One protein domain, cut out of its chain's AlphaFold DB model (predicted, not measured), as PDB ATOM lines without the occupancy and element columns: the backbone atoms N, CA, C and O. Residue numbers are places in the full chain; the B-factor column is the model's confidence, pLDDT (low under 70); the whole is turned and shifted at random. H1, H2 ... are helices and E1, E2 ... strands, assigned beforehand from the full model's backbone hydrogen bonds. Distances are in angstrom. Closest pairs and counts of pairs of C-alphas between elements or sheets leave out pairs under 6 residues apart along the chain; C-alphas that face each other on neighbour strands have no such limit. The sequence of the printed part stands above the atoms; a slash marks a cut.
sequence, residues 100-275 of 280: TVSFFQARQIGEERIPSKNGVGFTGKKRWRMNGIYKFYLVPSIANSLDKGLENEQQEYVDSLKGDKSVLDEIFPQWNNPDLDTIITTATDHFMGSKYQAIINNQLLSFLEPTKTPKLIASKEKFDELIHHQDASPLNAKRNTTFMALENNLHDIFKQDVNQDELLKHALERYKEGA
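What this domain is: This is residues 100 to 275 of the 280 residues of the protein "Putative Lipase" of Xenorhabdus bovienii str. kraussei Quebec (UniProt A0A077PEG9). A long, two-stranded hairpin, E1 and E2, packs with its inner part on H6 and on the first part of the long helix H7, while its tip, residues 116 to 121, reaches past the helices as an arm at one end of the longest axis. H7 runs on toward the other end, where H8 makes a corner with it and H5 packs on H8; H1, H2 and H3 lie to one side of H7, and residues 183 to 194 stand free. The printed part has 176 residues, with two strands and then eight helices along the chain; the sheet, order E1 - E2, is antiparallel and the class is mixed, helices and strands. It is only just compact, close to loose, with a radius of gyration of the C-alphas of 18.8 A, and elongated, spanning 70 by 44 by 35 A.

Where its parts are: E1, residues 100 to 115, begins at C-alpha 100 (130.487, 114.857, 147.053), is 42.3 A long and bends by 68 degrees at residue 103. E2, residues 122 to 138, is 36.8 A long and bends by 84 degrees at residue 135. H7, residues 234 to 260, is 39.2 A long and begins at C-alpha 234 (138.817, 125.202, 169.282). H5, residues 192 to 208, is 21.9 A long; H6, residues 214 to 227, 20.1 A; H8, residues 262 to 274, 19.3 A, ending at C-alpha 274 (113.438, 136.153, 138.387). The shorter helices are H1, residues 140 to 149; H2, 155 to 162; H3, 165 to 171; and H4, 187 to 190.

How they stand to each other: In the hairpin, N 104 and O 136 are 3.0 A apart and N 112 and O 126 2.9 A, within hydrogen-bond range. The closest C-alphas of E2 and H6, Tyr 134 and Phe 223, are 6.2 A apart; those of E2 and H7, Leu 138 and Glu 247, 5.7 A. H7, the hub, touches H6 at Ala 237 and Ile 227, 4.9 A, a helical hairpin at a steep tilt of 39 degrees. Residues 246 to 250 of H7 touch H1, closest at Leu 246 and Ala 143, 6.8 A, about perpendicular at 71 degrees, only just past steep. H7 and H8 touch only at the corner. H5 touches H6 at Asn 202 and Leu 216, 7.2 A, about perpendicular at 84 degrees. Helix packing is mostly crossed. H3 and H4 are apart. Every O i to N i+4 pair is within hydrogen-bond range in H2, H3, H6 and H7; H5 has 10 of 13, H8 8 of 9, and H1 2 of 6, with 4 of 7 O i to N i+3 pairs; H4 is too short for an O i to N i+4 pair.

The domain as a whole: The C-alphas farthest apart, those of Asn 118 and Leu 263, are 69.8 A apart. The printed part has no cut, and the link H3 to H4 is long. Residues 143 to 187 and residue 235 are under pLDDT 70.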
ATOM      1  N   THR A 100     131.537 114.361 146.160       84.81
ATOM      2  CA  THR A 100     130.487 114.857 147.053       84.81
ATOM      3  C   THR A 100     130.282 116.357 146.867       84.81
ATOM      4  O   THR A 100     131.239 117.127 146.896       84.81
ATOM      5  N   VAL A 101     129.026 116.772 146.766       91.19
ATOM      6  CA  VAL A 101     128.571 118.137 147.029       91.19
ATOM      7  C   VAL A 101     127.674 118.063 148.261       91.19
ATOM      8  O   VAL A 101     126.597 117.474 148.220       91.19
ATOM      9  N   SER A 102     128.141 118.580 149.390       88.19
ATOM     10  CA  SER A 102     127.492 118.394 150.685       88.19
ATOM     11  C   SER A 102     126.743 119.645 151.118       88.19
ATOM     12  O   SER A 102     127.342 120.707 151.283       88.19
ATOM     13  N   PHE A 103     125.447 119.499 151.384       90.75
ATOM     14  CA  PHE A 103     124.636 120.504 152.063       90.75
ATOM     15  C   PHE A 103     124.671 120.218 153.559       90.75
ATOM     16  O   PHE A 103     123.851 119.463 154.088       90.75
ATOM     17  N   PHE A 104     125.662 120.795 154.230       83.00
ATOM     18  CA  PHE A 104     126.025 120.437 155.596       83.00
ATOM     19  C   PHE A 104     125.483 121.458 156.594       83.00
ATOM     20  O   PHE A 104     125.808 122.643 156.508       83.00
ATOM     21  N   GLN A 105     124.663 121.029 157.554       84.56
ATOM     22  CA  GLN A 105     124.180 121.911 158.607       84.56
ATOM     23  C   GLN A 105     125.141 121.888 159.793       84.56
ATOM     24  O   GLN A 105     125.117 120.983 160.624       84.56
ATOM     25  N   ALA A 106     125.937 122.941 159.922       81.56
ATOM     26  CA  ALA A 106     126.867 123.080 161.024       81.56
ATOM     27  C   ALA A 106     126.252 123.816 162.216       81.56
ATOM     28  O   ALA A 106     125.377 124.681 162.100       81.56
ATOM     29  N   ARG A 107     126.787 123.485 163.390       82.62
ATOM     30  CA  ARG A 107     126.569 124.191 164.654       82.62
ATOM     31  C   ARG A 107     127.918 124.504 165.279       82.62
ATOM     32  O   ARG A 107     128.866 123.747 165.077       82.62
ATOM     33  N   GLN A 108     127.967 125.568 166.076       82.50
ATOM     34  CA  GLN A 108     129.119 125.848 166.923       82.50
ATOM     35  C   GLN A 108     128.899 125.295 168.335       82.50
ATOM     36  O   GLN A 108     127.825 125.441 168.934       82.50
ATOM     37  N   ILE A 109     129.933 124.660 168.878       80.75
ATOM     38  CA  ILE A 109     129.973 124.174 170.257       80.75
ATOM     39  C   ILE A 109     130.765 125.151 171.118       80.75
ATOM     40  O   ILE A 109     131.908 125.463 170.799       80.75
ATOM     41  N   GLY A 110     130.170 125.581 172.229       79.12
ATOM     42  CA  GLY A 110     130.877 126.267 173.301       79.12
ATOM     43  C   GLY A 110     131.581 125.257 174.209       79.12
ATOM     44  O   GLY A 110     131.028 124.187 174.483       79.12
ATOM     45  N   GLU A 111     132.795 125.560 174.657       84.56
ATOM     46  CA  GLU A 111     133.576 124.756 175.595       84.56
ATOM     47  C   GLU A 111     134.187 125.639 176.692       84.56
ATOM     48  O   GLU A 111     134.912 126.586 176.420       84.56
ATOM     49  N   GLU A 112     133.960 125.264 177.948       90.00
ATOM     50  CA  GLU A 112     134.550 125.908 179.123       90.00
ATOM     51  C   GLU A 112     135.306 124.860 179.946       90.00
ATOM     52  O   GLU A 112     134.814 123.750 180.185       90.00
ATOM     53  N   ARG A 113     136.519 125.195 180.399       87.81
ATOM     54  CA  ARG A 113     137.279 124.320 181.298       87.81
ATOM     55  C   ARG A 113     136.774 124.485 182.725       87.81
ATOM     56  O   ARG A 113     136.765 125.587 183.257       87.81
ATOM     57  N   ILE A 114     136.429 123.374 183.367       85.19
ATOM     58  CA  ILE A 114     135.962 123.379 184.753       85.19
ATOM     59  C   ILE A 114     137.188 123.368 185.675       85.19
ATOM     60  O   ILE A 114     137.941 122.383 185.653       85.19
ATOM     61  N   PRO A 115     137.411 124.417 186.488       85.81
ATOM     62  CA  PRO A 115     138.521 124.443 187.430       85.81
ATOM     63  C   PRO A 115     138.341 123.370 188.508       85.81
ATOM     64  O   PRO A 115     137.226 123.067 188.939       85.81
ATOM     65  N   SER A 116     139.451 122.781 188.949       83.75
ATOM     66  CA  SER A 116     139.442 121.837 190.066       83.75
ATOM     67  C   SER A 116     139.020 122.527 191.362       83.75
ATOM     68  O   SER A 116     139.438 123.654 191.633       83.75
ATOM     69  N   LYS A 117     138.254 121.830 192.215       81.06
ATOM     70  CA  LYS A 117     137.845 122.335 193.544       81.06
ATOM     71  C   LYS A 117     139.035 122.726 194.427       81.06
ATOM     72  O   LYS A 117     138.882 123.539 195.328       81.06
ATOM     73  N   ASN A 118     140.211 122.168 194.145       83.31
ATOM     74  CA  ASN A 118     141.432 122.391 194.913       83.31
ATOM     75  C   ASN A 118     142.253 123.579 194.371       83.31
ATOM     76  O   ASN A 118     143.378 123.788 194.812       83.31
ATOM     77  N   GLY A 119     141.746 124.312 193.369       73.31
ATOM     78  CA  GLY A 119     142.432 125.448 192.740       73.31
ATOM     79  C   GLY A 119     143.617 125.073 191.840       73.31
ATOM     80  O   GLY A 119     144.202 125.946 191.207       73.31
ATOM     81  N   VAL A 120     143.961 123.784 191.750       76.31
ATOM     82  CA  VAL A 120     145.069 123.272 190.934       76.31
ATOM     83  C   VAL A 120     144.516 122.418 189.794       76.31
ATOM     84  O   VAL A 120     143.941 121.354 190.022       76.31
ATOM     85  N   GLY A 121     144.717 122.884 188.560       77.81
ATOM     86  CA  GLY A 121     144.325 122.176 187.341       77.81
ATOM     87  C   GLY A 121     142.825 122.221 187.032       77.81
ATOM     88  O   GLY A 121     142.071 123.037 187.565       77.81
ATOM     89  N   PHE A 122     142.390 121.328 186.143       81.62
ATOM     90  CA  PHE A 122     141.020 121.259 185.634       81.62
ATOM     91  C   PHE A 122     140.437 119.864 185.877       81.62
ATOM     92  O   PHE A 122     141.127 118.865 185.688       81.62
ATOM     93  N   THR A 123     139.168 119.790 186.277       82.31
ATOM     94  CA  THR A 123     138.458 118.514 186.502       82.31
ATOM     95  C   THR A 123     137.740 118.023 185.245       82.31
ATOM     96  O   THR A 123     137.391 116.850 185.151       82.31
ATOM     97  N   GLY A 124     137.534 118.891 184.255       82.81
ATOM     98  CA  GLY A 124     136.913 118.498 182.999       82.81
ATOM     99  C   GLY A 124     136.583 119.674 182.093       82.81
ATOM    100  O   GLY A 124     137.079 120.787 182.273       82.81
ATOM    101  N   LYS A 125     135.726 119.401 181.109       82.94
ATOM    102  CA  LYS A 125     135.229 120.366 180.130       82.94
ATOM    103  C   LYS A 125     133.707 120.352 180.144       82.94
ATOM    104  O   LYS A 125     133.100 119.286 180.047       82.94
ATOM    105  N   LYS A 126     133.094 121.526 180.243       81.56
ATOM    106  CA  LYS A 126     131.667 121.733 180.006       81.56
ATOM    107  C   LYS A 126     131.491 122.106 178.542       81.56
ATOM    108  O   LYS A 126     132.204 122.973 178.052       81.56
ATOM    109  N   ARG A 127     130.550 121.465 177.851       82.75
ATOM    110  CA  ARG A 127     130.218 121.773 176.455       82.75
ATOM    111  C   ARG A 127     128.742 122.105 176.315       82.75
ATOM    112  O   ARG A 127     127.911 121.472 176.964       82.75
ATOM    113  N   TRP A 128     128.414 123.067 175.464       79.44
ATOM    114  CA  TRP A 128     127.033 123.419 175.132       79.44
ATOM    115  C   TRP A 128     126.904 123.796 173.659       79.44
ATOM    116  O   TRP A 128     127.885 124.114 172.993       79.44
ATOM    117  N   ARG A 129     125.681 123.749 173.133       81.38
ATOM    118  CA  ARG A 129     125.393 124.207 171.770       81.38
ATOM    119  C   ARG A 129     125.189 125.711 171.792       81.38
ATOM    120  O   ARG A 129     124.364 126.198 172.564       81.38
ATOM    121  N   MET A 130     125.913 126.431 170.948       85.19
ATOM    122  CA  MET A 130     125.671 127.855 170.757       85.19
ATOM    123  C   MET A 130     124.410 128.066 169.911       85.19
ATOM    124  O   MET A 130     124.014 127.199 169.125       85.19
ATOM    125  N   ASN A 131     123.742 129.205 170.100       87.81
ATOM    126  CA  ASN A 131     122.479 129.493 169.425       87.81
ATOM    127  C   ASN A 131     122.696 130.059 168.013       87.81
ATOM    128  O   ASN A 131     122.595 131.266 167.776       87.81
ATOM    129  N   GLY A 132     122.953 129.163 167.069       83.88
ATOM    130  CA  GLY A 132     122.992 129.454 165.644       83.88
ATOM    131  C   GLY A 132     123.299 128.199 164.844       83.88
ATOM    132  O   GLY A 132     123.899 127.249 165.352       83.88
ATOM    133  N   ILE A 133     122.828 128.195 163.604       85.50
ATOM    134  CA  ILE A 133     123.075 127.142 162.628       85.50
ATOM    135  C   ILE A 133     123.432 127.809 161.311       85.50
ATOM    136  O   ILE A 133     122.905 128.879 161.017       85.50
ATOM    137  N   TYR A 134     124.261 127.150 160.517       91.50
ATOM    138  CA  TYR A 134     124.504 127.554 159.141       91.50
ATOM    139  C   TYR A 134     124.488 126.333 158.235       91.50
ATOM    140  O   TYR A 134     124.950 125.257 158.623       91.50
ATOM    141  N   LYS A 135     123.895 126.488 157.052       91.81
ATOM    142  CA  LYS A 135     123.789 125.431 156.051       91.81
ATOM    143  C   LYS A 135     124.813 125.720 154.963       91.81
ATOM    144  O   LYS A 135     124.565 126.554 154.103       91.81
ATOM    145  N   PHE A 136     125.947 125.041 155.041       89.00
ATOM    146  CA  PHE A 136     127.034 125.180 154.086       89.00
ATOM    147  C   PHE A 136     126.731 124.470 152.767       89.00
ATOM    148  O   PHE A 136     126.137 123.385 152.767       89.00
ATOM    149  N   TYR A 137     127.233 125.030 151.666       93.00
ATOM    150  CA  TYR A 137     127.363 124.367 150.369       93.00
ATOM    151  C   TYR A 137     128.837 124.000 150.140       93.00
ATOM    152  O   TYR A 137     129.652 124.838 149.755       93.00
ATOM    153  N   LEU A 138     129.205 122.743 150.397       87.38
ATOM    154  CA  LEU A 138     130.604 122.300 150.389       87.38
ATOM    155  C   LEU A 138     130.893 121.396 149.194       87.38
ATOM    156  O   LEU A 138     130.175 120.427 148.957       87.38
ATOM    157  N   VAL A 139     131.990 121.663 148.485       88.50
ATOM    158  CA  VAL A 139     132.472 120.831 147.372       88.50
ATOM    159  C   VAL A 139     133.920 120.420 147.661       88.50
ATOM    160  O   VAL A 139     134.843 121.060 147.165       88.50
ATOM    161  N   PRO A 140     134.172 119.375 148.473       80.88
ATOM    162  CA  PRO A 140     135.521 119.036 148.940       80.88
ATOM    163  C   PRO A 140     136.538 118.794 147.820       80.88
ATOM    164  O   PRO A 140     137.725 119.037 148.004       80.88
ATOM    165  N   SER A 141     136.096 118.373 146.630       78.19
ATOM    166  CA  SER A 141     136.992 118.140 145.493       78.19
ATOM    167  C   SER A 141     137.738 119.397 145.027       78.19
ATOM    168  O   SER A 141     138.823 119.259 144.459       78.19
ATOM    169  N   ILE A 142     137.217 120.605 145.296       74.44
ATOM    170  CA  ILE A 142     137.904 121.869 144.969       74.44
ATOM    171  C   ILE A 142     139.037 122.185 145.952       74.44
ATOM    172  O   ILE A 142     139.904 122.999 145.646       74.44
ATOM    173  N   ALA A 143     139.107 121.508 147.105       66.44
ATOM    174  CA  ALA A 143     140.220 121.678 148.038       66.44
ATOM    175  C   ALA A 143     141.573 121.390 147.359       66.44
ATOM    176  O   ALA A 143     142.559 122.080 147.593       66.44
ATOM    177  N   ASN A 144     141.607 120.442 146.416       57.53
ATOM    178  CA  ASN A 144     142.818 120.126 145.654       57.53
ATOM    179  C   ASN A 144     143.227 121.226 144.647       57.53
ATOM    180  O   ASN A 144     144.380 121.242 144.215       57.53
ATOM    181  N   SER A 145     142.323 122.131 144.239       52.06
ATOM    182  CA  SER A 145     142.692 123.313 143.437       52.06
ATOM    183  C   SER A 145     143.302 124.434 144.279       52.06
ATOM    184  O   SER A 145     144.138 125.173 143.756       52.06
ATOM    185  N   LEU A 146     142.987 124.510 145.580       48.38
ATOM    186  CA  LEU A 146     143.681 125.414 146.504       48.38
ATOM    187  C   LEU A 146     145.169 125.056 146.645       48.38
ATOM    188  O   LEU A 146     146.007 125.954 146.692       48.38
ATOM    189  N   ASP A 147     145.508 123.761 146.626       43.41
ATOM    190  CA  ASP A 147     146.896 123.285 146.724       43.41
ATOM    191  C   ASP A 147     147.791 123.778 145.569       43.41
ATOM    192  O   ASP A 147     148.996 123.933 145.762       43.41
ATOM    193  N   LYS A 148     147.223 124.029 144.376       43.47
ATOM    194  CA  LYS A 148     147.973 124.382 143.153       43.47
ATOM    195  C   LYS A 148     147.953 125.871 142.794       43.47
ATOM    196  O   LYS A 148     148.872 126.330 142.125       43.47
ATOM    197  N   GLY A 149     146.905 126.609 143.167       40.41
ATOM    198  CA  GLY A 149     146.706 128.003 142.741       40.41
ATOM    199  C   GLY A 149     147.322 129.063 143.659       40.41
ATOM    200  O   GLY A 149     147.489 130.202 143.240       40.41
ATOM    201  N   LEU A 150     147.660 128.707 144.902       42.53
ATOM    202  CA  LEU A 150     147.949 129.677 145.965       42.53
ATOM    203  C   LEU A 150     149.380 129.605 146.526       42.53
ATOM    204  O   LEU A 150     149.652 130.201 147.566       42.53
ATOM    205  N   GLU A 151     150.320 128.939 145.843       43.72
ATOM    206  CA  GLU A 151     151.743 128.954 146.241       43.72
ATOM    207  C   GLU A 151     152.359 130.367 146.257       43.72
ATOM    208  O   GLU A 151     153.388 130.557 146.894       43.72
ATOM    209  N   ASN A 152     151.730 131.363 145.615       41.62
ATOM    210  CA  ASN A 152     152.331 132.688 145.441       41.62
ATOM    211  C   ASN A 152     151.636 133.864 146.149       41.62
ATOM    212  O   ASN A 152     152.271 134.910 146.234       41.62
ATOM    213  N   GLU A 153     150.406 133.756 146.679       43.59
ATOM    214  CA  GLU A 153     149.709 134.972 147.167       43.59
ATOM    215  C   GLU A 153     149.005 134.928 148.528       43.59
ATOM    216  O   GLU A 153     148.553 135.979 148.971       43.59
ATOM    217  N   GLN A 154     148.972 133.819 149.275       42.44
ATOM    218  CA  GLN A 154     148.440 133.869 150.649       42.44
ATOM    219  C   GLN A 154     148.855 132.649 151.484       42.44
ATOM    220  O   GLN A 154     148.063 131.754 151.776       42.44
ATOM    221  N   GLN A 155     150.132 132.622 151.875       45.56
ATOM    222  CA  GLN A 155     150.743 131.501 152.593       45.56
ATOM    223  C   GLN A 155     150.010 131.159 153.910       45.56
ATOM    224  O   GLN A 155     149.782 129.989 154.169       45.56
ATOM    225  N   GLU A 156     149.532 132.139 154.692       45.88
ATOM    226  CA  GLU A 156     148.789 131.880 155.947       45.88
ATOM    227  C   GLU A 156     147.406 131.232 155.735       45.88
ATOM    228  O   GLU A 156     147.025 130.320 156.471       45.88
ATOM    229  N   TYR A 157     146.658 131.666 154.714       40.94
ATOM    230  CA  TYR A 157     145.349 131.093 154.359       40.94
ATOM    231  C   TYR A 157     145.505 129.653 153.860       40.94
ATOM    232  O   TYR A 157     144.797 128.745 154.297       40.94
ATOM    233  N   VAL A 158     146.504 129.425 153.009       43.00
ATOM    234  CA  VAL A 158     146.867 128.105 152.494       43.00
ATOM    235  C   VAL A 158     147.406 127.193 153.589       43.00
ATOM    236  O   VAL A 158     147.021 126.033 153.623       43.00
ATOM    237  N   ASP A 159     148.240 127.676 154.507       48.62
ATOM    238  CA  ASP A 159     148.806 126.860 155.588       48.62
ATOM    239  C   ASP A 159     147.720 126.418 156.589       48.62
ATOM    240  O   ASP A 159     147.756 125.284 157.076       48.62
ATOM    241  N   SER A 160     146.694 127.253 156.823       45.31
ATOM    242  CA  SER A 160     145.507 126.871 157.607       45.31
ATOM    243  C   SER A 160     144.691 125.735 156.970       45.31
ATOM    244  O   SER A 160     144.107 124.930 157.692       45.31
ATOM    245  N   LEU A 161     144.714 125.618 155.636       43.72
ATOM    246  CA  LEU A 161     143.971 124.613 154.865       43.72
ATOM    247  C   LEU A 161     144.821 123.372 154.530       43.72
ATOM    248  O   LEU A 161     144.323 122.247 154.576       43.72
ATOM    249  N   LYS A 162     146.125 123.544 154.268       42.88
ATOM    250  CA  LYS A 162     147.105 122.469 154.018       42.88
ATOM    251  C   LYS A 162     147.318 121.591 155.250       42.88
ATOM    252  O   LYS A 162     147.527 120.389 155.110       42.88
ATOM    253  N   GLY A 163     147.200 122.158 156.452       43.12
ATOM    254  CA  GLY A 163     147.183 121.401 157.708       43.12
ATOM    255  C   GLY A 163     145.916 120.560 157.944       43.12
ATOM    256  O   GLY A 163     145.854 119.869 158.958       43.12
ATOM    257  N   ASP A 164     144.924 120.617 157.042       53.75
ATOM    258  CA  ASP A 164     143.556 120.122 157.251       53.75
ATOM    259  C   ASP A 164     143.041 119.163 156.165       53.75
ATOM    260  O   ASP A 164     141.886 118.741 156.219       53.75
ATOM    261  N   LYS A 165     143.881 118.721 155.218       54.94
ATOM    262  CA  LYS A 165     143.495 117.652 154.275       54.94
ATOM    263  C   LYS A 165     143.040 116.385 155.008       54.94
ATOM    264  O   LYS A 165     142.046 115.787 154.628       54.94
ATOM    265  N   SER A 166     143.682 116.060 156.134       58.41
ATOM    266  CA  SER A 166     143.245 114.972 157.016       58.41
ATOM    267  C   SER A 166     141.865 115.210 157.634       58.41
ATOM    268  O   SER A 166     141.129 114.255 157.824       58.41
ATOM    269  N   VAL A 167     141.506 116.464 157.938       57.41
ATOM    270  CA  VAL A 167     140.190 116.829 158.488       57.41
ATOM    271  C   VAL A 167     139.115 116.722 157.408       57.41
ATOM    272  O   VAL A 167     138.035 116.207 157.672       57.41
ATOM    273  N   LEU A 168     139.402 117.159 156.178       63.78
ATOM    274  CA  LEU A 168     138.477 116.988 155.057       63.78
ATOM    275  C   LEU A 168     138.324 115.523 154.649       63.78
ATOM    276  O   LEU A 168     137.205 115.117 154.372       63.78
ATOM    277  N   ASP A 169     139.395 114.731 154.651       64.19
ATOM    278  CA  ASP A 169     139.333 113.300 154.332       64.19
ATOM    279  C   ASP A 169     138.628 112.492 155.442       64.19
ATOM    280  O   ASP A 169     137.932 111.522 155.143       64.19
ATOM    281  N   GLU A 170     138.760 112.902 156.712       62.69
ATOM    282  CA  GLU A 170     138.010 112.337 157.845       62.69
ATOM    283  C   GLU A 170     136.515 112.667 157.744       62.69
ATOM    284  O   GLU A 170     135.672 111.793 157.922       62.69
ATOM    285  N   ILE A 171     136.178 113.918 157.419       63.06
ATOM    286  CA  ILE A 171     134.786 114.381 157.349       63.06
ATOM    287  C   ILE A 171     134.108 113.952 156.049       63.06
ATOM    288  O   ILE A 171     132.917 113.669 156.071       63.06
ATOM    289  N   PHE A 172     134.820 113.919 154.922       68.38
ATOM    290  CA  PHE A 172     134.313 113.578 153.588       68.38
ATOM    291  C   PHE A 172     135.051 112.357 153.026       68.38
ATOM    292  O   PHE A 172     135.790 112.472 152.042       68.38
ATOM    293  N   PRO A 173     134.836 111.169 153.615       63.88
ATOM    294  CA  PRO A 173     135.510 109.953 153.191       63.88
ATOM    295  C   PRO A 173     135.215 109.608 151.729       63.88
ATOM    296  O   PRO A 173     134.089 109.722 151.228       63.88
ATOM    297  N   GLN A 174     136.239 109.111 151.038       64.50
ATOM    298  CA  GLN A 174     136.090 108.630 149.672       64.50
ATOM    299  C   GLN A 174     135.074 107.473 149.621       64.50
ATOM    300  O   GLN A 174     135.122 106.549 150.429       64.50
ATOM    301  N   TRP A 175     134.156 107.530 148.649       62.53
ATOM    302  CA  TRP A 175     133.096 106.532 148.408       62.53
ATOM    303  C   TRP A 175     132.004 106.427 149.484       62.53
ATOM    304  O   TRP A 175     131.149 105.540 149.404       62.53
ATOM    305  N   ASN A 176     131.975 107.350 150.449       61.91
ATOM    306  CA  ASN A 176     130.974 107.365 151.512       61.91
ATOM    307  C   ASN A 176     130.435 108.782 151.779       61.91
ATOM    308  O   ASN A 176     130.961 109.775 151.279       61.91
ATOM    309  N   ASN A 177     129.315 108.889 152.489       59.06
ATOM    310  CA  ASN A 177     128.775 110.192 152.891       59.06
ATOM    311  C   ASN A 177     129.593 110.798 154.032       59.06
ATOM    312  O   ASN A 177     130.230 110.043 154.765       59.06
ATOM    313  N   PRO A 178     129.558 112.131 154.196       59.78
ATOM    314  CA  PRO A 178     130.129 112.744 155.377       59.78
ATOM    315  C   PRO A 178     129.416 112.314 156.654       59.78
ATOM    316  O   PRO A 178     128.213 112.033 156.636       59.78
ATOM    317  N   ASP A 179     130.153 112.327 157.763       58.34
ATOM    318  CA  ASP A 179     129.571 112.137 159.087       58.34
ATOM    319  C   ASP A 179     128.564 113.258 159.378       58.34
ATOM    320  O   ASP A 179     128.855 114.449 159.244       58.34
ATOM    321  N   LEU A 180     127.344 112.870 159.741       57.00
ATOM    322  CA  LEU A 180     126.220 113.789 159.881       57.00
ATOM    323  C   LEU A 180     126.314 114.559 161.207       57.00
ATOM    324  O   LEU A 180     126.287 113.960 162.281       57.00
ATOM    325  N   ASP A 181     126.317 115.895 161.154       50.47
ATOM    326  CA  ASP A 181     126.126 116.741 162.349       50.47
ATOM    327  C   ASP A 181     124.644 116.792 162.784       50.47
ATOM    328  O   ASP A 181     124.309 117.170 163.916       50.47
ATOM    329  N   THR A 182     123.730 116.429 161.879       51.50
ATOM    330  CA  THR A 182     122.288 116.455 162.116       51.50
ATOM    331  C   THR A 182     121.831 115.182 162.837       51.50
ATOM    332  O   THR A 182     121.960 114.070 162.344       51.50
ATOM    333  N   ILE A 183     121.256 115.357 164.033       47.19
ATOM    334  CA  ILE A 183     120.884 114.257 164.952       47.19
ATOM    335  C   ILE A 183     119.622 113.509 164.496       47.19
ATOM    336  O   ILE A 183     119.410 112.361 164.877       47.19
ATOM    337  N   ILE A 184     118.765 114.167 163.714       54.00
ATOM    338  CA  ILE A 184     117.509 113.603 163.218       54.00
ATOM    339  C   ILE A 184     117.498 113.772 161.706       54.00
ATOM    340  O   ILE A 184     117.318 114.882 161.212       54.00
ATOM    341  N   THR A 185     117.682 112.674 160.986       61.16
ATOM    342  CA  THR A 185     117.501 112.618 159.533       61.16
ATOM    343  C   THR A 185     116.117 112.089 159.193       61.16
ATOM    344  O   THR A 185     115.623 111.195 159.883       61.16
ATOM    345  N   THR A 186     115.505 112.564 158.111       62.56
ATOM    346  CA  THR A 186     114.193 112.076 157.666       62.56
ATOM    347  C   THR A 186     114.151 111.837 156.161       62.56
ATOM    348  O   THR A 186     114.842 112.501 155.393       62.56
ATOM    349  N   ALA A 187     113.307 110.904 155.709       67.06
ATOM    350  CA  ALA A 187     113.116 110.668 154.274       67.06
ATOM    351  C   ALA A 187     112.414 111.853 153.590       67.06
ATOM    352  O   ALA A 187     112.543 112.050 152.387       67.06
ATOM    353  N   THR A 188     111.696 112.684 154.350       70.75
ATOM    354  CA  THR A 188     111.100 113.922 153.836       70.75
ATOM    355  C   THR A 188     112.139 114.986 153.498       70.75
ATOM    356  O   THR A 188     111.867 115.847 152.662       70.75
ATOM    357  N   ASP A 189     113.343 114.911 154.075       73.81
ATOM    358  CA  ASP A 189     114.448 115.801 153.713       73.81
ATOM    359  C   ASP A 189     115.081 115.459 152.344       73.81
ATOM    360  O   ASP A 189     115.910 116.223 151.848       73.81
ATOM    361  N   HIS A 190     114.621 114.380 151.690       78.06
ATOM    362  CA  HIS A 190     114.897 114.047 150.285       78.06
ATOM    363  C   HIS A 190     114.141 114.943 149.283       78.06
ATOM    364  O   HIS A 190     114.407 114.929 148.082       78.06
ATOM    365  N   PHE A 191     113.153 115.717 149.742       80.81
ATOM    366  CA  PHE A 191     112.274 116.463 148.846       80.81
ATOM    367  C   PHE A 191     113.012 117.567 148.069       80.81
ATOM    368  O   PHE A 191     113.489 118.549 148.640       80.81
ATOM    369  N   MET A 192     113.024 117.452 146.738       83.56
ATOM    370  CA  MET A 192     113.807 118.333 145.866       83.56
ATOM    371  C   MET A 192     113.507 119.824 146.047       83.56
ATOM    372  O   MET A 192     114.444 120.609 146.140       83.56
ATOM    373  N   GLY A 193     112.237 120.230 146.129       79.69
ATOM    374  CA  GLY A 193     111.869 121.651 146.099       79.69
ATOM    375  C   GLY A 193     112.391 122.454 147.297       79.69
ATOM    376  O   GLY A 193     113.096 123.446 147.133       79.69
ATOM    377  N   SER A 194     112.077 122.024 148.519       81.06
ATOM    378  CA  SER A 194     112.433 122.778 149.731       81.06
ATOM    379  C   SER A 194     113.772 122.380 150.350       81.06
ATOM    380  O   SER A 194     114.279 123.123 151.184       81.06
ATOM    381  N   LYS A 195     114.357 121.234 149.970       86.12
ATOM    382  CA  LYS A 195     115.536 120.675 150.662       86.12
ATOM    383  C   LYS A 195     116.793 120.601 149.813       86.12
ATOM    384  O   LYS A 195     117.879 120.580 150.374       86.12
ATOM    385  N   TYR A 196     116.659 120.624 148.488       91.19
ATOM    386  CA  TYR A 196     117.798 120.701 147.571       91.19
ATOM    387  C   TYR A 196     117.766 122.001 146.767       91.19
ATOM    388  O   TYR A 196     118.684 122.812 146.861       91.19
ATOM    389  N   GLN A 197     116.682 122.246 146.031       92.38
ATOM    390  CA  GLN A 197     116.529 123.418 145.173       92.38
ATOM    391  C   GLN A 197     116.586 124.722 145.970       92.38
ATOM    392  O   GLN A 197     117.246 125.648 145.515       92.38
ATOM    393  N   ALA A 198     115.970 124.800 147.155       93.12
ATOM    394  CA  ALA A 198     116.072 125.984 148.011       93.12
ATOM    395  C   ALA A 198     117.529 126.328 148.369       93.12
ATOM    396  O   ALA A 198     117.935 127.480 148.249       93.12
ATOM    397  N   ILE A 199     118.329 125.321 148.737       93.44
ATOM    398  CA  ILE A 199     119.743 125.492 149.095       93.44
ATOM    399  C   ILE A 199     120.544 125.947 147.878       93.44
ATOM    400  O   ILE A 199     121.236 126.958 147.943       93.44
ATOM    401  N   ILE A 200     120.409 125.239 146.753       94.50
ATOM    402  CA  ILE A 200     121.122 125.552 145.506       94.50
ATOM    403  C   ILE A 200     120.760 126.959 145.020       94.50
ATOM    404  O   ILE A 200     121.646 127.746 144.697       94.50
ATOM    405  N   ASN A 201     119.464 127.289 145.006       95.12
ATOM    406  CA  ASN A 201     118.956 128.594 144.596       95.12
ATOM    407  C   ASN A 201     119.537 129.706 145.462       95.12
ATOM    408  O   ASN A 201     120.082 130.669 144.929       95.12
ATOM    409  N   ASN A 202     119.419 129.574 146.785       95.62
ATOM    410  CA  ASN A 202     119.860 130.611 147.707       95.62
ATOM    411  C   ASN A 202     121.375 130.777 147.655       95.62
ATOM    412  O   ASN A 202     121.845 131.909 147.645       95.62
ATOM    413  N   GLN A 203     122.133 129.683 147.547       94.62
ATOM    414  CA  GLN A 203     123.584 129.763 147.431       94.62
ATOM    415  C   GLN A 203     123.997 130.477 146.142       94.62
ATOM    416  O   GLN A 203     124.720 131.469 146.197       94.62
ATOM    417  N   LEU A 204     123.476 130.039 144.991       94.88
ATOM    418  CA  LEU A 204     123.766 130.663 143.701       94.88
ATOM    419  C   LEU A 204     123.344 132.137 143.683       94.88
ATOM    420  O   LEU A 204     124.100 132.998 143.239       94.88
ATOM    421  N   LEU A 205     122.151 132.449 144.194       95.56
ATOM    422  CA  LEU A 205     121.657 133.821 144.246       95.56
ATOM    423  C   LEU A 205     122.495 134.687 145.192       95.56
ATOM    424  O   LEU A 205     122.745 135.839 144.863       95.56
ATOM    425  N   SER A 206     123.003 134.138 146.299       93.75
ATOM    426  CA  SER A 206     123.901 134.872 147.200       93.75
ATOM    427  C   SER A 206     125.236 135.228 146.556       93.75
ATOM    428  O   SER A 206     125.836 136.235 146.918       93.75
ATOM    429  N   PHE A 207     125.690 134.438 145.579       91.31
ATOM    430  CA  PHE A 207     126.902 134.730 144.818       91.31
ATOM    431  C   PHE A 207     126.668 135.813 143.761       91.31
ATOM    432  O   PHE A 207     127.532 136.657 143.531       91.31
ATOM    433  N   LEU A 208     125.495 135.798 143.125       92.38
ATOM    434  CA  LEU A 208     125.161 136.698 142.020       92.38
ATOM    435  C   LEU A 208     124.622 138.052 142.487       92.38
ATOM    436  O   LEU A 208     124.959 139.087 141.919       92.38
ATOM    437  N   GLU A 209     123.753 138.047 143.495       94.00
ATOM    438  CA  GLU A 209     123.041 139.224 143.985       94.00
ATOM    439  C   GLU A 209     122.745 139.083 145.496       94.00
ATOM    440  O   GLU A 209     121.603 138.829 145.887       94.00
ATOM    441  N   PRO A 210     123.761 139.265 146.371       93.50
ATOM    442  CA  PRO A 210     123.648 139.036 147.819       93.50
ATOM    443  C   PRO A 210     122.482 139.770 148.496       93.50
ATOM    444  O   PRO A 210     121.902 139.286 149.467       93.50
ATOM    445  N   THR A 211     122.108 140.940 147.969       95.12
ATOM    446  CA  THR A 211     120.990 141.760 148.459       95.12
ATOM    447  C   THR A 211     119.632 141.066 148.328       95.12
ATOM    448  O   THR A 211     118.705 141.416 149.058       95.12
ATOM    449  N   LYS A 212     119.505 140.063 147.448       96.12
ATOM    450  CA  LYS A 212     118.301 139.232 147.288       96.12
ATOM    451  C   LYS A 212     118.269 138.002 148.192       96.12
ATOM    452  O   LYS A 212     117.255 137.309 148.204       96.12
ATOM    453  N   THR A 213     119.324 137.748 148.967       96.44
ATOM    454  CA  THR A 213     119.405 136.642 149.940       96.44
ATOM    455  C   THR A 213     119.725 137.130 151.356       96.44
ATOM    456  O   THR A 213     120.701 136.682 151.963       96.44
ATOM    457  N   PRO A 214     118.950 138.080 151.911       96.12
ATOM    458  CA  PRO A 214     119.273 138.686 153.198       96.12
ATOM    459  C   PRO A 214     119.283 137.676 154.353       96.12
ATOM    460  O   PRO A 214     120.066 137.845 155.287       96.12
ATOM    461  N   LYS A 215     118.457 136.617 154.321       95.19
ATOM    462  CA  LYS A 215     118.430 135.627 155.411       95.19
ATOM    463  C   LYS A 215     119.681 134.758 155.398       95.19
ATOM    464  O   LYS A 215     120.237 134.500 156.462       95.19
ATOM    465  N   LEU A 216     120.125 134.310 154.224       94.69
ATOM    466  CA  LEU A 216     121.337 133.511 154.077       94.69
ATOM    467  C   LEU A 216     122.575 134.313 154.486       94.69
ATOM    468  O   LEU A 216     123.394 133.794 155.242       94.69
ATOM    469  N   ILE A 217     122.674 135.576 154.058       95.31
ATOM    470  CA  ILE A 217     123.781 136.468 154.435       95.31
ATOM    471  C   ILE A 217     123.805 136.693 155.949       95.31
ATOM    472  O   ILE A 217     124.817 136.402 156.583       95.31
ATOM    473  N   ALA A 218     122.678 137.078 156.556       95.38
ATOM    474  CA  ALA A 218     122.603 137.278 158.005       95.38
ATOM    475  C   ALA A 218     122.899 135.992 158.798       95.38
ATOM    476  O   ALA A 218     123.494 136.033 159.875       95.38
ATOM    477  N   SER A 219     122.488 134.830 158.277       95.00
ATOM    478  CA  SER A 219     122.797 133.527 158.874       95.00
ATOM    479  C   SER A 219     124.298 133.228 158.833       95.00
ATOM    480  O   SER A 219     124.858 132.795 159.840       95.00
ATOM    481  N   LYS A 220     124.956 133.508 157.699       95.19
ATOM    482  CA  LYS A 220     126.403 133.340 157.522       95.19
ATOM    483  C   LYS A 220     127.192 134.250 158.459       95.19
ATOM    484  O   LYS A 220     128.054 133.761 159.179       95.19
ATOM    485  N   GLU A 221     126.856 135.539 158.501       95.31
ATOM    486  CA  GLU A 221     127.502 136.533 159.374       95.31
ATOM    487  C   GLU A 221     127.366 136.150 160.850       95.31
ATOM    488  O   GLU A 221     128.359 136.047 161.567       95.31
ATOM    489  N   LYS A 222     126.146 135.821 161.290       96.06
ATOM    490  CA  LYS A 222     125.912 135.357 162.659       96.06
ATOM    491  C   LYS A 222     126.708 134.092 162.976       96.06
ATOM    492  O   LYS A 222     127.157 133.915 164.104       96.06
ATOM    493  N   PHE A 223     126.835 133.168 162.029       95.56
ATOM    494  CA  PHE A 223     127.591 131.942 162.255       95.56
ATOM    495  C   PHE A 223     129.095 132.202 162.347       95.56
ATOM    496  O   PHE A 223     129.749 131.612 163.205       95.56
ATOM    497  N   ASP A 224     129.621 133.123 161.544       95.44
ATOM    498  CA  ASP A 224     131.014 133.568 161.617       95.44
ATOM    499  C   ASP A 224     131.352 134.173 162.991       95.44
ATOM    500  O   ASP A 224     132.367 133.820 163.595       95.44
ATOM    501  N   GLU A 225     130.446 134.969 163.569       96.38
ATOM    502  CA  GLU A 225     130.584 135.466 164.946       96.38
ATOM    503  C   GLU A 225     130.663 134.329 165.978       96.38
ATOM    504  O   GLU A 225     131.416 134.413 166.950       96.38
ATOM    505  N   LEU A 226     129.904 133.242 165.783       94.19
ATOM    506  CA  LEU A 226     129.934 132.093 166.690       94.19
ATOM    507  C   LEU A 226     131.261 131.338 166.608       94.19
ATOM    508  O   LEU A 226     131.781 130.931 167.647       94.19
ATOM    509  N   ILE A 227     131.810 131.157 165.404       89.75
ATOM    510  CA  ILE A 227     133.105 130.491 165.189       89.75
ATOM    511  C   ILE A 227     134.213 131.208 165.972       89.75
ATOM    512  O   ILE A 227     135.050 130.547 166.586       89.75
ATOM    513  N   HIS A 228     134.176 132.542 165.999       93.50
ATOM    514  CA  HIS A 228     135.176 133.394 166.650       93.50
ATOM    515  C   HIS A 228     134.816 133.799 168.089       93.50
ATOM    516  O   HIS A 228     135.514 134.608 168.705       93.50
ATOM    517  N   HIS A 229     133.740 133.250 168.652       94.62
ATOM    518  CA  HIS A 229     133.325 133.561 170.015       94.62
ATOM    519  C   HIS A 229     134.359 133.069 171.040       94.62
ATOM    520  O   HIS A 229     134.938 131.999 170.888       94.62
ATOM    521  N   GLN A 230     134.542 133.797 172.146       93.62
ATOM    522  CA  GLN A 230     135.530 133.456 173.186       93.62
ATOM    523  C   GLN A 230     135.362 132.040 173.770       93.62
ATOM    524  O   GLN A 230     136.337 131.378 174.114       93.62
ATOM    525  N   ASP A 231     134.116 131.574 173.850       92.62
ATOM    526  CA  ASP A 231     133.774 130.250 174.374       92.62
ATOM    527  C   ASP A 231     133.806 129.157 173.297       92.62
ATOM    528  O   ASP A 231     133.482 128.008 173.585       92.62
ATOM    529  N   ALA A 232     134.120 129.481 172.041       85.31
ATOM    530  CA  ALA A 232     134.104 128.529 170.942       85.31
ATOM    531  C   ALA A 232     135.087 127.374 171.196       85.31
ATOM    532  O   ALA A 232     136.274 127.569 171.451       85.31
ATOM    533  N   SER A 233     134.599 126.138 171.079       81.19
ATOM    534  CA  SER A 233     135.436 124.941 171.133       81.19
ATOM    535  C   SER A 233     136.474 124.996 170.007       81.19
ATOM    536  O   SER A 233     136.069 124.978 168.842       81.19
ATOM    537  N   PRO A 234     137.790 124.987 170.302       75.25
ATOM    538  CA  PRO A 234     138.817 125.202 169.282       75.25
ATOM    539  C   PRO A 234     138.763 124.203 168.122       75.25
ATOM    540  O   PRO A 234     138.961 124.578 166.974       75.25
ATOM    541  N   LEU A 235     138.442 122.935 168.402       69.44
ATOM    542  CA  LEU A 235     138.325 121.903 167.365       69.44
ATOM    543  C   LEU A 235     137.125 122.148 166.442       69.44
ATOM    544  O   LEU A 235     137.216 121.956 165.234       69.44
ATOM    545  N   ASN A 236     135.997 122.574 167.012       73.25
ATOM    546  CA  ASN A 236     134.777 122.814 166.249       73.25
ATOM    547  C   ASN A 236     134.853 124.142 165.483       73.25
ATOM    548  O   ASN A 236     134.435 124.192 164.331       73.25
ATOM    549  N   ALA A 237     135.466 125.165 166.093       75.88
ATOM    550  CA  ALA A 237     135.820 126.415 165.435       75.88
ATOM    551  C   ALA A 237     136.724 126.148 164.231       75.88
ATOM    552  O   ALA A 237     136.345 126.508 163.128       75.88
ATOM    553  N   LYS A 238     137.830 125.404 164.409       71.56
ATOM    554  CA  LYS A 238     138.742 125.040 163.314       71.56
ATOM    555  C   LYS A 238     137.998 124.397 162.144       71.56
ATOM    556  O   LYS A 238     138.062 124.909 161.036       71.56
ATOM    557  N   ARG A 239     137.216 123.341 162.402       75.31
ATOM    558  CA  ARG A 239     136.397 122.679 161.372       75.31
ATOM    559  C   ARG A 239     135.485 123.664 160.633       75.31
ATOM    560  O   ARG A 239     135.428 123.656 159.407       75.31
ATOM    561  N   ASN A 240     134.743 124.481 161.376       79.69
ATOM    562  CA  ASN A 240     133.772 125.403 160.797       79.69
ATOM    563  C   ASN A 240     134.459 126.552 160.026       79.69
ATOM    564  O   ASN A 240     133.943 126.964 158.990       79.69
ATOM    565  N   THR A 241     135.643 127.008 160.454       79.94
ATOM    566  CA  THR A 241     136.507 127.926 159.691       79.94
ATOM    567  C   THR A 241     136.944 127.293 158.369       79.94
ATOM    568  O   THR A 241     136.841 127.931 157.324       79.94
ATOM    569  N   THR A 242     137.350 126.020 158.380       74.06
ATOM    570  CA  THR A 242     137.718 125.273 157.165       74.06
ATOM    571  C   THR A 242     136.538 125.165 156.195       74.06
ATOM    572  O   THR A 242     136.710 125.339 154.991       74.06
ATOM    573  N   PHE A 243     135.314 124.967 156.694       81.62
ATOM    574  CA  PHE A 243     134.105 124.970 155.858       81.62
ATOM    575  C   PHE A 243     133.794 126.344 155.256       81.62
ATOM    576  O   PHE A 243     133.495 126.425 154.066       81.62
ATOM    577  N   MET A 244     133.909 127.421 156.043       85.19
ATOM    578  CA  MET A 244     133.759 128.797 155.548       85.19
ATOM    579  C   MET A 244     134.761 129.099 154.433       85.19
ATOM    580  O   MET A 244     134.390 129.641 153.393       85.19
ATOM    581  N   ALA A 245     136.022 128.712 154.624       79.69
ATOM    582  CA  ALA A 245     137.070 128.892 153.631       79.69
ATOM    583  C   ALA A 245     136.794 128.096 152.346       79.69
ATOM    584  O   ALA A 245     136.897 128.652 151.255       79.69
ATOM    585  N   LEU A 246     136.378 126.831 152.463       78.50
ATOM    586  CA  LEU A 246     136.044 125.986 151.315       78.50
ATOM    587  C   LEU A 246     134.881 126.560 150.491       78.50
ATOM    588  O   LEU A 246     134.953 126.615 149.266       78.50
ATOM    589  N   GLU A 247     133.818 127.022 151.148       88.00
ATOM    590  CA  GLU A 247     132.673 127.636 150.469       88.00
ATOM    591  C   GLU A 247     133.031 128.984 149.818       88.00
ATOM    592  O   GLU A 247     132.584 129.277 148.709       88.00
ATOM    593  N   ASN A 248     133.864 129.800 150.471       87.31
ATOM    594  CA  ASN A 248     134.350 131.050 149.884       87.31
ATOM    595  C   ASN A 248     135.225 130.787 148.649       87.31
ATOM    596  O   ASN A 248     135.075 131.470 147.642       87.31
ATOM    597  N   ASN A 249     136.067 129.753 148.672       82.12
ATOM    598  CA  ASN A 249     136.864 129.387 147.504       82.12
ATOM    599  C   ASN A 249     135.997 128.947 146.315       82.12
ATOM    600  O   ASN A 249     136.272 129.333 145.180       82.12
ATOM    601  N   LEU A 250     134.915 128.200 146.568       88.00
ATOM    602  CA  LEU A 250     133.934 127.875 145.531       88.00
ATOM    603  C   LEU A 250     133.361 129.142 144.884       88.00
ATOM    604  O   LEU A 250     133.203 129.196 143.667       88.00
ATOM    605  N   HIS A 251     133.062 130.158 145.694       88.56
ATOM    606  CA  HIS A 251     132.547 131.437 145.214       88.56
ATOM    607  C   HIS A 251     133.564 132.160 144.317       88.56
ATOM    608  O   HIS A 251     133.188 132.696 143.273       88.56
ATOM    609  N   ASP A 252     134.843 132.149 144.682       85.81
ATOM    610  CA  ASP A 252     135.896 132.789 143.890       85.81
ATOM    611  C   ASP A 252     136.115 132.080 142.547       85.81
ATOM    612  O   ASP A 252     136.151 132.743 141.507       85.81
ATOM    613  N   ILE A 253     136.158 130.740 142.545       86.62
ATOM    614  CA  ILE A 253     136.233 129.930 141.315       86.62
ATOM    615  C   ILE A 253     135.022 130.215 140.421       86.62
ATOM    616  O   ILE A 253     135.175 130.512 139.239       86.62
ATOM    617  N   PHE A 254     133.816 130.209 140.993       89.00
ATOM    618  CA  PHE A 254     132.593 130.501 140.250       89.00
ATOM    619  C   PHE A 254     132.634 131.887 139.594       89.00
ATOM    620  O   PHE A 254     132.319 132.025 138.415       89.00
ATOM    621  N   LYS A 255     133.058 132.922 140.327       86.88
ATOM    622  CA  LYS A 255     133.207 134.277 139.774       86.88
ATOM    623  C   LYS A 255     134.201 134.319 138.621       86.88
ATOM    624  O   LYS A 255     133.951 135.011 137.633       86.88
ATOM    625  N   GLN A 256     135.323 133.619 138.751       86.75
ATOM    626  CA  GLN A 256     136.323 133.540 137.696       86.75
ATOM    627  C   GLN A 256     135.738 132.904 136.429       86.75
ATOM    628  O   GLN A 256     135.853 133.502 135.359       86.75
ATOM    629  N   ASP A 257     135.055 131.767 136.557       86.88
ATOM    630  CA  ASP A 257     134.455 131.045 135.430       86.88
ATOM    631  C   ASP A 257     133.366 131.876 134.735       86.88
ATOM    632  O   ASP A 257     133.353 131.999 133.510       86.88
ATOM    633  N   VAL A 258     132.490 132.537 135.501       88.00
ATOM    634  CA  VAL A 258     131.433 133.407 134.954       88.00
ATOM    635  C   VAL A 258     132.003 134.590 134.175       88.00
ATOM    636  O   VAL A 258     131.437 134.991 133.160       88.00
ATOM    637  N   ASN A 259     133.130 135.150 134.612       86.25
ATOM    638  CA  ASN A 259     133.777 136.260 133.911       86.25
ATOM    639  C   ASN A 259     134.455 135.834 132.599       86.25
ATOM    640  O   ASN A 259     134.763 136.697 131.777       86.25
ATOM    641  N   GLN A 260     134.705 134.537 132.407       88.94
ATOM    642  CA  GLN A 260     135.365 133.987 131.222       88.94
ATOM    643  C   GLN A 260     134.379 133.443 130.176       88.94
ATOM    644  O   GLN A 260     134.784 133.198 129.039       88.94
ATOM    645  N   ASP A 261     133.095 133.299 130.522       91.12
ATOM    646  CA  ASP A 261     132.053 132.752 129.648       91.12
ATOM    647  C   ASP A 261     130.853 133.714 129.517       91.12
ATOM    648  O   ASP A 261     129.980 133.812 130.383       91.12
ATOM    649  N   GLU A 262     130.782 134.419 128.382       90.31
ATOM    650  CA  GLU A 262     129.702 135.374 128.086       90.31
ATOM    651  C   GLU A 262     128.320 134.708 127.933       90.31
ATOM    652  O   GLU A 262     127.295 135.311 128.270       90.31
ATOM    653  N   LEU A 263     128.248 133.453 127.469       90.19
ATOM    654  CA  LEU A 263     126.972 132.732 127.375       90.19
ATOM    655  C   LEU A 263     126.439 132.406 128.772       90.19
ATOM    656  O   LEU A 263     125.252 132.623 129.046       90.19
ATOM    657  N   LEU A 264     127.318 131.926 129.655       89.62
ATOM    658  CA  LEU A 264     127.002 131.665 131.055       89.62
ATOM    659  C   LEU A 264     126.546 132.945 131.755       89.62
ATOM    660  O   LEU A 264     125.492 132.961 132.391       89.62
ATOM    661  N   LYS A 265     127.273 134.046 131.566       91.06
ATOM    662  CA  LYS A 265     126.931 135.354 132.127       91.06
ATOM    663  C   LYS A 265     125.519 135.795 131.745       91.06
ATOM    664  O   LYS A 265     124.718 136.102 132.625       91.06
ATOM    665  N   HIS A 266     125.149 135.732 130.466       91.56
ATOM    666  CA  HIS A 266     123.787 136.066 130.033       91.56
ATOM    667  C   HIS A 266     122.708 135.147 130.621       91.56
ATOM    668  O   HIS A 266     121.587 135.593 130.869       91.56
ATOM    669  N   ALA A 267     123.003 133.860 130.822       91.88
ATOM    670  CA  ALA A 267     122.070 132.943 131.470       91.88
ATOM    671  C   ALA A 267     121.857 133.295 132.950       91.88
ATOM    672  O   ALA A 267     120.718 133.286 133.421       91.88
ATOM    673  N   LEU A 268     122.928 133.661 133.654       94.44
ATOM    674  CA  LEU A 268     122.887 134.036 135.067       94.44
ATOM    675  C   LEU A 268     122.211 135.392 135.297       94.44
ATOM    676  O   LEU A 268     121.488 135.542 136.280       94.44
ATOM    677  N   GLU A 269     122.354 136.342 134.367       92.50
ATOM    678  CA  GLU A 269     121.601 137.605 134.378       92.50
ATOM    679  C   GLU A 269     120.083 137.358 134.329       92.50
ATOM    680  O   GLU A 269     119.335 137.879 135.155       92.50
ATOM    681  N   ARG A 270     119.615 136.476 133.436       92.69
ATOM    682  CA  ARG A 270     118.188 136.107 133.384       92.69
ATOM    683  C   ARG A 270     117.727 135.384 134.645       92.69
ATOM    684  O   ARG A 270     116.603 135.582 135.098       92.69
ATOM    685  N   TYR A 271     118.579 134.525 135.203       94.69
ATOM    686  CA  TYR A 271     118.273 133.818 136.443       94.69
ATOM    687  C   TYR A 271     118.070 134.798 137.605       94.69
ATOM    688  O   TYR A 271     117.038 134.735 138.273       94.69
ATOM    689  N   LYS A 272     119.002 135.737 137.823       93.06
ATOM    690  CA  LYS A 272     118.920 136.666 138.962       93.06
ATOM    691  C   LYS A 272     117.729 137.625 138.866       93.06
ATOM    692  O   LYS A 272     117.205 138.031 139.898       93.06
ATOM    693  N   GLU A 273     117.258 137.966 137.664       92.56
ATOM    694  CA  GLU A 273     116.074 138.818 137.476       92.56
ATOM    695  C   GLU A 273     114.797 138.194 138.061       92.56
ATOM    696  O   GLU A 273     113.987 138.906 138.654       92.56
ATOM    697  N   GLY A 274     114.629 136.875 137.923       90.94
ATOM    698  CA  GLY A 274     113.438 136.153 138.387       90.94
ATOM    699  C   GLY A 274     113.596 135.425 139.725       90.94
ATOM    700  O   GLY A 274     112.595 135.067 140.349       90.94
ATOM    701  N   ALA A 275     114.829 135.180 140.169       94.56
ATOM    702  CA  ALA A 275     115.105 134.427 141.385       94.56
ATOM    703  C   ALA A 275     114.931 135.280 142.651       94.56
ATOM    704  O   ALA A 275     115.263 136.463 142.696       94.56
TER     705      ALA A 275